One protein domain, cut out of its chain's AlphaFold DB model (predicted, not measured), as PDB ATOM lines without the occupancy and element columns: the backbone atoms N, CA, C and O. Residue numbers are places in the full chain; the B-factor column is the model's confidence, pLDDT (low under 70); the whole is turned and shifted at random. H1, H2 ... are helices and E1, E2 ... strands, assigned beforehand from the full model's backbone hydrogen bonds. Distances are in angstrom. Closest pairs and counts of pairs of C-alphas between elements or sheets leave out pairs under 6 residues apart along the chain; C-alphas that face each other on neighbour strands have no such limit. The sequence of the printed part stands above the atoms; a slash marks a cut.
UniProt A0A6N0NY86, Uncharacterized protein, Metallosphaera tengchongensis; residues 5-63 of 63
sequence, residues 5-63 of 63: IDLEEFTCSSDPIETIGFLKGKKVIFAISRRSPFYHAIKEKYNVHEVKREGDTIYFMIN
ATOM      1  N   ILE A   5     108.658 102.071  78.781       86.62
ATOM      2  CA  ILE A   5     107.513 101.539  79.520       86.62
ATOM      3  C   ILE A   5     106.428 102.594  79.543       86.62
ATOM      4  O   ILE A   5     106.609 103.657  80.137       86.62
ATOM      5  N   ASP A   6     105.306 102.277  78.913       87.38
ATOM      6  CA  ASP A   6     104.112 103.100  78.984       87.38
ATOM      7  C   ASP A   6     103.387 102.854  80.307       87.38
ATOM      8  O   ASP A   6     102.884 101.762  80.563       87.38
ATOM      9  N   LEU A   7     103.390 103.859  81.181       85.81
ATOM     10  CA  LEU A   7     102.791 103.779  82.507       85.81
ATOM     11  C   LEU A   7     101.267 103.888  82.473       85.81
ATOM     12  O   LEU A   7     100.652 103.545  83.475       85.81
ATOM     13  N   GLU A   8     100.654 104.355  81.380       78.19
ATOM     14  CA  GLU A   8      99.196 104.364  81.231       78.19
ATOM     15  C   GLU A   8      98.670 102.973  80.868       78.19
ATOM     16  O   GLU A   8      97.743 102.501  81.526       78.19
ATOM     17  N   GLU A   9      99.299 102.266  79.924       69.69
ATOM     18  CA  GLU A   9      98.933 100.876  79.602       69.69
ATOM     19  C   GLU A   9      99.290  99.894  80.733       69.69
ATOM     20  O   GLU A   9      98.555  98.934  80.985       69.69
ATOM     21  N   PHE A  10     100.378 100.143  81.475       61.94
ATOM     22  CA  PHE A  10     100.793  99.266  82.581       61.94
ATOM     23  C   PHE A  10      99.871  99.346  83.814       61.94
ATOM     24  O   PHE A  10      99.908  98.458  84.673       61.94
ATOM     25  N   THR A  11      99.003 100.365  83.893       55.91
ATOM     26  CA  THR A  11      98.054 100.542  85.011       55.91
ATOM     27  C   THR A  11      96.988  99.450  85.109       55.91
ATOM     28  O   THR A  11      96.334  99.340  86.145       55.91
ATOM     29  N   CYS A  12      96.825  98.591  84.095       52.53
ATOM     30  CA  CYS A  12      95.838  97.513  84.159       52.53
ATOM     31  C   CYS A  12      96.140  96.446  85.231       52.53
ATOM     32  O   CYS A  12      95.250  95.658  85.552       52.53
ATOM     33  N   SER A  13      97.355  96.372  85.797       54.25
ATOM     34  CA  SER A  13      97.669  95.400  86.867       54.25
ATOM     35  C   SER A  13      98.770  95.816  87.855       54.25
ATOM     36  O   SER A  13      99.120  95.022  88.727       54.25
ATOM     37  N   SER A  14      99.353  97.015  87.759       62.47
ATOM     38  CA  SER A  14     100.380  97.470  88.711       62.47
ATOM     39  C   SER A  14     100.352  98.984  88.908       62.47
ATOM     40  O   SER A  14     100.175  99.738  87.952       62.47
ATOM     41  N   ASP A  15     100.552  99.428  90.150       79.19
ATOM     42  CA  ASP A  15     100.662 100.843  90.493       79.19
ATOM     43  C   ASP A  15     101.881 101.474  89.787       79.19
ATOM     44  O   ASP A  15     103.015 101.026  89.997       79.19
ATOM     45  N   PRO A  16     101.713 102.552  88.995       82.69
ATOM     46  CA  PRO A  16     102.802 103.137  88.204       82.69
ATOM     47  C   PRO A  16     103.956 103.652  89.078       82.69
ATOM     48  O   PRO A  16     105.115 103.657  88.661       82.69
ATOM     49  N   ILE A  17     103.663 104.032  90.323       85.31
ATOM     50  CA  ILE A  17     104.667 104.427  91.315       85.31
ATOM     51  C   ILE A  17     105.520 103.226  91.749       85.31
ATOM     52  O   ILE A  17     106.739 103.359  91.876       85.31
ATOM     53  N   GLU A  18     104.910 102.058  91.969       83.38
ATOM     54  CA  GLU A  18     105.641 100.835  92.323       83.38
ATOM     55  C   GLU A  18     106.500 100.350  91.156       83.38
ATOM     56  O   GLU A  18     107.673 100.022  91.350       83.38
ATOM     57  N   THR A  19     105.967 100.402  89.931       84.44
ATOM     58  CA  THR A  19     106.717 100.079  88.709       84.44
ATOM     59  C   THR A  19     107.963 100.954  88.563       84.44
ATOM     60  O   THR A  19     109.057 100.433  88.328       84.44
ATOM     61  N   ILE A  20     107.835 102.272  88.766       87.62
ATOM     62  CA  ILE A  20     108.989 103.182  88.765       87.62
ATOM     63  C   ILE A  20     109.964 102.821  89.887       87.62
ATOM     64  O   ILE A  20     111.167 102.771  89.649       87.62
ATOM     65  N   GLY A  21     109.471 102.539  91.096       85.69
ATOM     66  CA  GLY A  21     110.306 102.140  92.229       85.69
ATOM     67  C   GLY A  21     111.144 100.889  91.948       85.69
ATOM     68  O   GLY A  21     112.340 100.883  92.234       85.69
ATOM     69  N   PHE A  22     110.548  99.868  91.328       83.88
ATOM     70  CA  PHE A  22     111.228  98.621  90.965       83.88
ATOM     71  C   PHE A  22     112.286  98.805  89.863       83.88
ATOM     72  O   PHE A  22     113.267  98.059  89.784       83.88
ATOM     73  N   LEU A  23     112.083  99.789  88.987       84.69
ATOM     74  CA  LEU A  23     112.930 100.036  87.821       84.69
ATOM     75  C   LEU A  23     113.877 101.229  87.989       84.69
ATOM     76  O   LEU A  23     114.728 101.453  87.125       84.69
ATOM     77  N   LYS A  24     113.779 101.961  89.101       79.69
ATOM     78  CA  LYS A  24     114.674 103.068  89.434       79.69
ATOM     79  C   LYS A  24     116.132 102.591  89.407       79.69
ATOM     80  O   LYS A  24     116.472 101.556  89.974       79.69
ATOM     81  N   GLY A  25     116.997 103.352  88.737       75.75
ATOM     82  CA  GLY A  25     118.419 103.021  88.573       75.75
ATOM     83  C   GLY A  25     118.735 102.090  87.396       75.75
ATOM     84  O   GLY A  25     119.908 101.854  87.105       75.75
ATOM     85  N   LYS A  26     117.724 101.592  86.672       81.88
ATOM     86  CA  LYS A  26     117.915 100.952  85.364       81.88
ATOM     87  C   LYS A  26     117.823 102.003  84.254       81.88
ATOM     88  O   LYS A  26     117.137 103.011  84.395       81.88
ATOM     89  N   LYS A  27     118.487 101.755  83.120       83.62
ATOM     90  CA  LYS A  27     118.335 102.567  81.899       83.62
ATOM     91  C   LYS A  27     116.993 102.246  81.231       83.62
ATOM     92  O   LYS A  27     116.940 101.452  80.298       83.62
ATOM     93  N   VAL A  28     115.917 102.790  81.794       87.81
ATOM     94  CA  VAL A  28     114.533 102.625  81.333       87.81
ATOM     95  C   VAL A  28     113.938 104.009  81.118       87.81
ATOM     96  O   VAL A  28     114.130 104.902  81.945       87.81
ATOM     97  N   ILE A  29     113.223 104.173  80.009       91.00
ATOM     98  CA  ILE A  29     112.460 105.384  79.713       91.00
ATOM     99  C   ILE A  29     111.005 105.094  80.065       91.00
ATOM    100  O   ILE A  29     110.435 104.104  79.618       91.00
ATOM    101  N   PHE A  30     110.393 105.951  80.865       91.19
ATOM    102  CA  PHE A  30     108.977 105.874  81.195       91.19
ATOM    103  C   PHE A  30     108.199 106.831  80.304       91.19
ATOM    104  O   PHE A  30     108.645 107.956  80.085       91.19
ATOM    105  N   ALA A  31     107.043 106.401  79.817       92.19
ATOM    106  CA  ALA A  31     106.099 107.227  79.084       92.19
ATOM    107  C   ALA A  31     104.820 107.396  79.910       92.19
ATOM    108  O   ALA A  31     104.328 106.434  80.496       92.19
ATOM    109  N   ILE A  32     104.308 108.624  80.007       91.50
ATOM    110  CA  ILE A  32     103.028 108.913  80.665       91.50
ATOM    111  C   ILE A  32     102.402 110.188  80.098       91.50
ATOM    112  O   ILE A  32     103.115 111.151  79.788       91.50
ATOM    113  N   SER A  33     101.077 110.248  80.008       91.00
ATOM    114  CA  SER A  33     100.370 111.492  79.717       91.00
ATOM    115  C   SER A  33     100.517 112.507  80.848       91.00
ATOM    116  O   SER A  33     100.371 112.206  82.034       91.00
ATOM    117  N   ARG A  34     100.706 113.771  80.471       89.50
ATOM    118  CA  ARG A  34     100.689 114.937  81.371       89.50
ATOM    119  C   ARG A  34      99.380 115.115  82.113       89.50
ATOM    120  O   ARG A  34      99.359 115.764  83.155       89.50
ATOM    121  N   ARG A  35      98.297 114.603  81.534       89.19
ATOM    122  CA  ARG A  35      96.954 114.663  82.115       89.19
ATOM    123  C   ARG A  35      96.721 113.538  83.115       89.19
ATOM    124  O   ARG A  35      95.711 113.560  83.812       89.19
ATOM    125  N   SER A  36      97.640 112.574  83.195       85.75
ATOM    126  CA  SER A  36      97.559 111.493  84.161       85.75
ATOM    127  C   SER A  36      97.697 112.047  85.583       85.75
ATOM    128  O   SER A  36      98.657 112.774  85.861       85.75
ATOM    129  N   PRO A  37      96.799 111.680  86.514       84.69
ATOM    130  CA  PRO A  37      96.921 112.079  87.916       84.69
ATOM    131  C   PRO A  37      98.221 111.554  88.545       84.69
ATOM    132  O   PRO A  37      98.774 112.173  89.454       84.69
ATOM    133  N   PHE A  38      98.761 110.451  88.016       86.56
ATOM    134  CA  PHE A  38     100.013 109.869  88.483       86.56
ATOM    135  C   PHE A  38     101.234 110.707  88.109       86.56
ATOM    136  O   PHE A  38     102.210 110.698  88.851       86.56
ATOM    137  N   TYR A  39     101.201 111.468  87.006       88.00
ATOM    138  CA  TYR A  39     102.359 112.266  86.588       88.00
ATOM    139  C   TYR A  39     102.750 113.302  87.649       88.00
ATOM    140  O   TYR A  39     103.938 113.498  87.915       88.00
ATOM    141  N   HIS A  40     101.760 113.916  88.304       87.38
ATOM    142  CA  HIS A  40     102.009 114.846  89.403       87.38
ATOM    143  C   HIS A  40     102.684 114.141  90.586       87.38
ATOM    144  O   HIS A  40     103.772 114.541  90.995       87.38
ATOM    145  N   ALA A  41     102.115 113.018  91.036       88.00
ATOM    146  CA  ALA A  41     102.670 112.226  92.133       88.00
ATOM    147  C   ALA A  41     104.097 111.720  91.841       88.00
ATOM    148  O   ALA A  41     104.951 111.685  92.728       88.00
ATOM    149  N   ILE A  42     104.386 111.354  90.589       89.00
ATOM    150  CA  ILE A  42     105.718 110.916  90.154       89.00
ATOM    151  C   ILE A  42     106.722 112.072  90.228       89.00
ATOM    152  O   ILE A  42     107.829 111.869  90.725       89.00
ATOM    153  N   LYS A  43     106.344 113.280  89.784       88.69
ATOM    154  CA  LYS A  43     107.203 114.472  89.871       88.69
ATOM    155  C   LYS A  43     107.504 114.900  91.303       88.69
ATOM    156  O   LYS A  43     108.591 115.406  91.552       88.69
ATOM    157  N   GLU A  44     106.558 114.729  92.222       89.00
ATOM    158  CA  GLU A  44     106.772 115.062  93.635       89.00
ATOM    159  C   GLU A  44     107.664 114.034  94.340       89.00
ATOM    160  O   GLU A  44     108.488 114.392  95.182       89.00
ATOM    161  N   LYS A  45     107.520 112.750  93.994       89.12
ATOM    162  CA  LYS A  45     108.225 111.652  94.669       89.12
ATOM    163  C   LYS A  45     109.615 111.366  94.098       89.12
ATOM    164  O   LYS A  45     110.471 110.841  94.814       89.12
ATOM    165  N   TYR A  46     109.848 111.669  92.824       88.62
ATOM    166  CA  TYR A  46     111.077 111.312  92.120       88.62
ATOM    167  C   TYR A  46     111.679 112.486  91.351       88.62
ATOM    168  O   TYR A  46     110.980 113.377  90.878       88.62
ATOM    169  N   ASN A  47     112.996 112.434  91.146       87.88
ATOM    170  CA  ASN A  47     113.687 113.392  90.295       87.88
ATOM    171  C   ASN A  47     113.515 113.015  88.814       87.88
ATOM    172  O   ASN A  47     114.297 112.244  88.253       87.88
ATOM    173  N   VAL A  48     112.447 113.532  88.210       90.00
ATOM    174  CA  VAL A  48     112.059 113.269  86.819       90.00
ATOM    175  C   VAL A  48     112.932 114.071  85.855       90.00
ATOM    176  O   VAL A  48     112.877 115.299  85.827       90.00
ATOM    177  N   HIS A  49     113.674 113.371  85.001       91.12
ATOM    178  CA  HIS A  49     114.392 113.952  83.870       91.12
ATOM    179  C   HIS A  49     113.597 113.717  82.581       91.12
ATOM    180  O   HIS A  49     113.581 112.607  82.055       91.12
ATOM    181  N   GLU A  50     112.925 114.750  82.065       91.12
ATOM    182  CA  GLU A  50     112.249 114.670  80.762       91.12
ATOM    183  C   GLU A  50     113.286 114.510  79.638       91.12
ATOM    184  O   GLU A  50     114.214 115.309  79.516       91.12
ATOM    185  N   VAL A  51     113.113 113.477  78.812       92.38
ATOM    186  CA  VAL A  51     113.989 113.156  77.672       92.38
ATOM    187  C   VAL A  51     113.342 113.581  76.355       92.38
ATOM    188  O   VAL A  51     114.020 114.071  75.454       92.38
ATOM    189  N   LYS A  52     112.021 113.401  76.233       92.31
ATOM    190  CA  LYS A  52     111.252 113.731  75.026       92.31
ATOM    191  C   LYS A  52     109.805 114.070  75.388       92.31
ATOM    192  O   LYS A  52     109.279 113.608  76.399       92.31
ATOM    193  N   ARG A  53     109.145 114.849  74.531       93.00
ATOM    194  CA  ARG A  53     107.709 115.131  74.598       93.00
ATOM    195  C   ARG A  53     107.065 114.923  73.231       93.00
ATOM    196  O   ARG A  53     107.574 115.446  72.242       93.00
ATOM    197  N   GLU A  54     105.937 114.219  73.201       92.75
ATOM    198  CA  GLU A  54     105.107 114.037  72.006       92.75
ATOM    199  C   GLU A  54     103.647 114.315  72.357       92.75
ATOM    200  O   GLU A  54     102.982 113.520  73.013       92.75
ATOM    201  N   GLY A  55     103.151 115.491  71.958       91.81
ATOM    202  CA  GLY A  55     101.809 115.938  72.336       91.81
ATOM    203  C   GLY A  55     101.642 116.034  73.857       91.81
ATOM    204  O   GLY A  55     102.357 116.792  74.522       91.81
ATOM    205  N   ASP A  56     100.686 115.275  74.394       91.38
ATOM    206  CA  ASP A  56     100.426 115.162  75.834       91.38
ATOM    207  C   ASP A  56     101.303 114.110  76.532       91.38
ATOM    208  O   ASP A  56     101.393 114.133  77.759       91.38
ATOM    209  N   THR A  57     101.990 113.241  75.789       92.69
ATOM    210  CA  THR A  57     102.845 112.191  76.352       92.69
ATOM    211  C   THR A  57     104.244 112.727  76.643       92.69
ATOM    212  O   THR A  57     104.892 113.364  75.804       92.69
ATOM    213  N   ILE A  58     104.725 112.463  77.855       93.31
ATOM    214  CA  ILE A  58     106.083 112.767  78.296       93.31
ATOM    215  C   ILE A  58     106.862 111.472  78.437       93.31
ATOM    216  O   ILE A  58     106.413 110.540  79.098       93.31
ATOM    217  N   TYR A  59     108.071 111.482  77.888       93.19
ATOM    218  CA  TYR A  59     109.070 110.445  78.070       93.19
ATOM    219  C   TYR A  59     110.119 110.943  79.052       93.19
ATOM    220  O   TYR A  59     110.718 112.004  78.841       93.19
ATOM    221  N   PHE A  60     110.357 110.197  80.122       92.06
ATOM    222  CA  PHE A  60     111.248 110.616  81.191       92.06
ATOM    223  C   PHE A  60     112.059 109.465  81.779       92.06
ATOM    224  O   PHE A  60     111.698 108.296  81.681       92.06
ATOM    225  N   MET A  61     113.164 109.824  82.420       91.12
ATOM    226  CA  MET A  61     114.002 108.934  83.212       91.12
ATOM    227  C   MET A  61     114.006 109.381  84.672       91.12
ATOM    228  O   MET A  61     113.676 110.526  84.990       91.12
ATOM    229  N   ILE A  62     114.381 108.466  85.562       87.25
ATOM    230  CA  ILE A  62     114.456 108.701  87.004       87.25
ATOM    231  C   ILE A  62     115.895 108.435  87.443       87.25
ATOM    232  O   ILE A  62     116.392 107.323  87.243       87.25
ATOM    233  N   ASN A  63     116.530 109.443  88.048       72.44
ATOM    234  CA  ASN A  63     117.871 109.346  88.636       72.44
ATOM    235  C   ASN A  63     117.824 109.081  90.151       72.44
ATOM    236  O   ASN A  63     116.844 109.485  90.827       72.44
TER     237      ASN A  63
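This is residues 5 to 63 of the 63 residues of an uncharacterized protein of Metallosphaera tengchongensis (UniProt A0A6N0NY86). A small, strongly twisted sheet of three antiparallel strands, in the order E1, E3, E2, has H2 and H3 packed on it, with short H1 beyond H2. The 59 printed residues run H1, H2, E1, H3, E2, E3, class mixed. They are compact, radius of gyration of the C-alphas 10.2 A, spanning 27 by 24 by 19 A.

Start at E3, residues 57 to 62: N 58 is 2.8 A from O 32 of E1, residues 28 to 33, and N 59 is 2.9 A from O 52 of E2, residues 48 to 54, both within hydrogen-bond range. E2 and E3 form a hairpin. E1, H3, residues 37 to 45, and E2 form a split strand-helix-strand unit, two same-way strands with E3 between them, its crossover right-handed. H2, residues 16 to 23, only just touches H3, with 3 pairs of C-alphas within 8 A, the closest Ile 17 and Ile 42, 6.7 A. H1, residues 9 to 12, is close to H2 but not clearly touching, the closest C-alphas, Phe 10 and Pro 16, 7.1 A apart. O i to N i+4 pairs are within range throughout H2 and 4 of 5 in H3; H1 is too short.

Find C-alpha 9, where H1 begins, at (98.933, 100.876, 79.602), and C-alpha 62, where E3 ends, at (114.456, 108.701, 87.004). First to last C-alpha, E1 runs 16.8 A, H3 13.2 A.

The printed part has no cut, and its links are tight. Look at residues 9 to 14: their pLDDT is under 70.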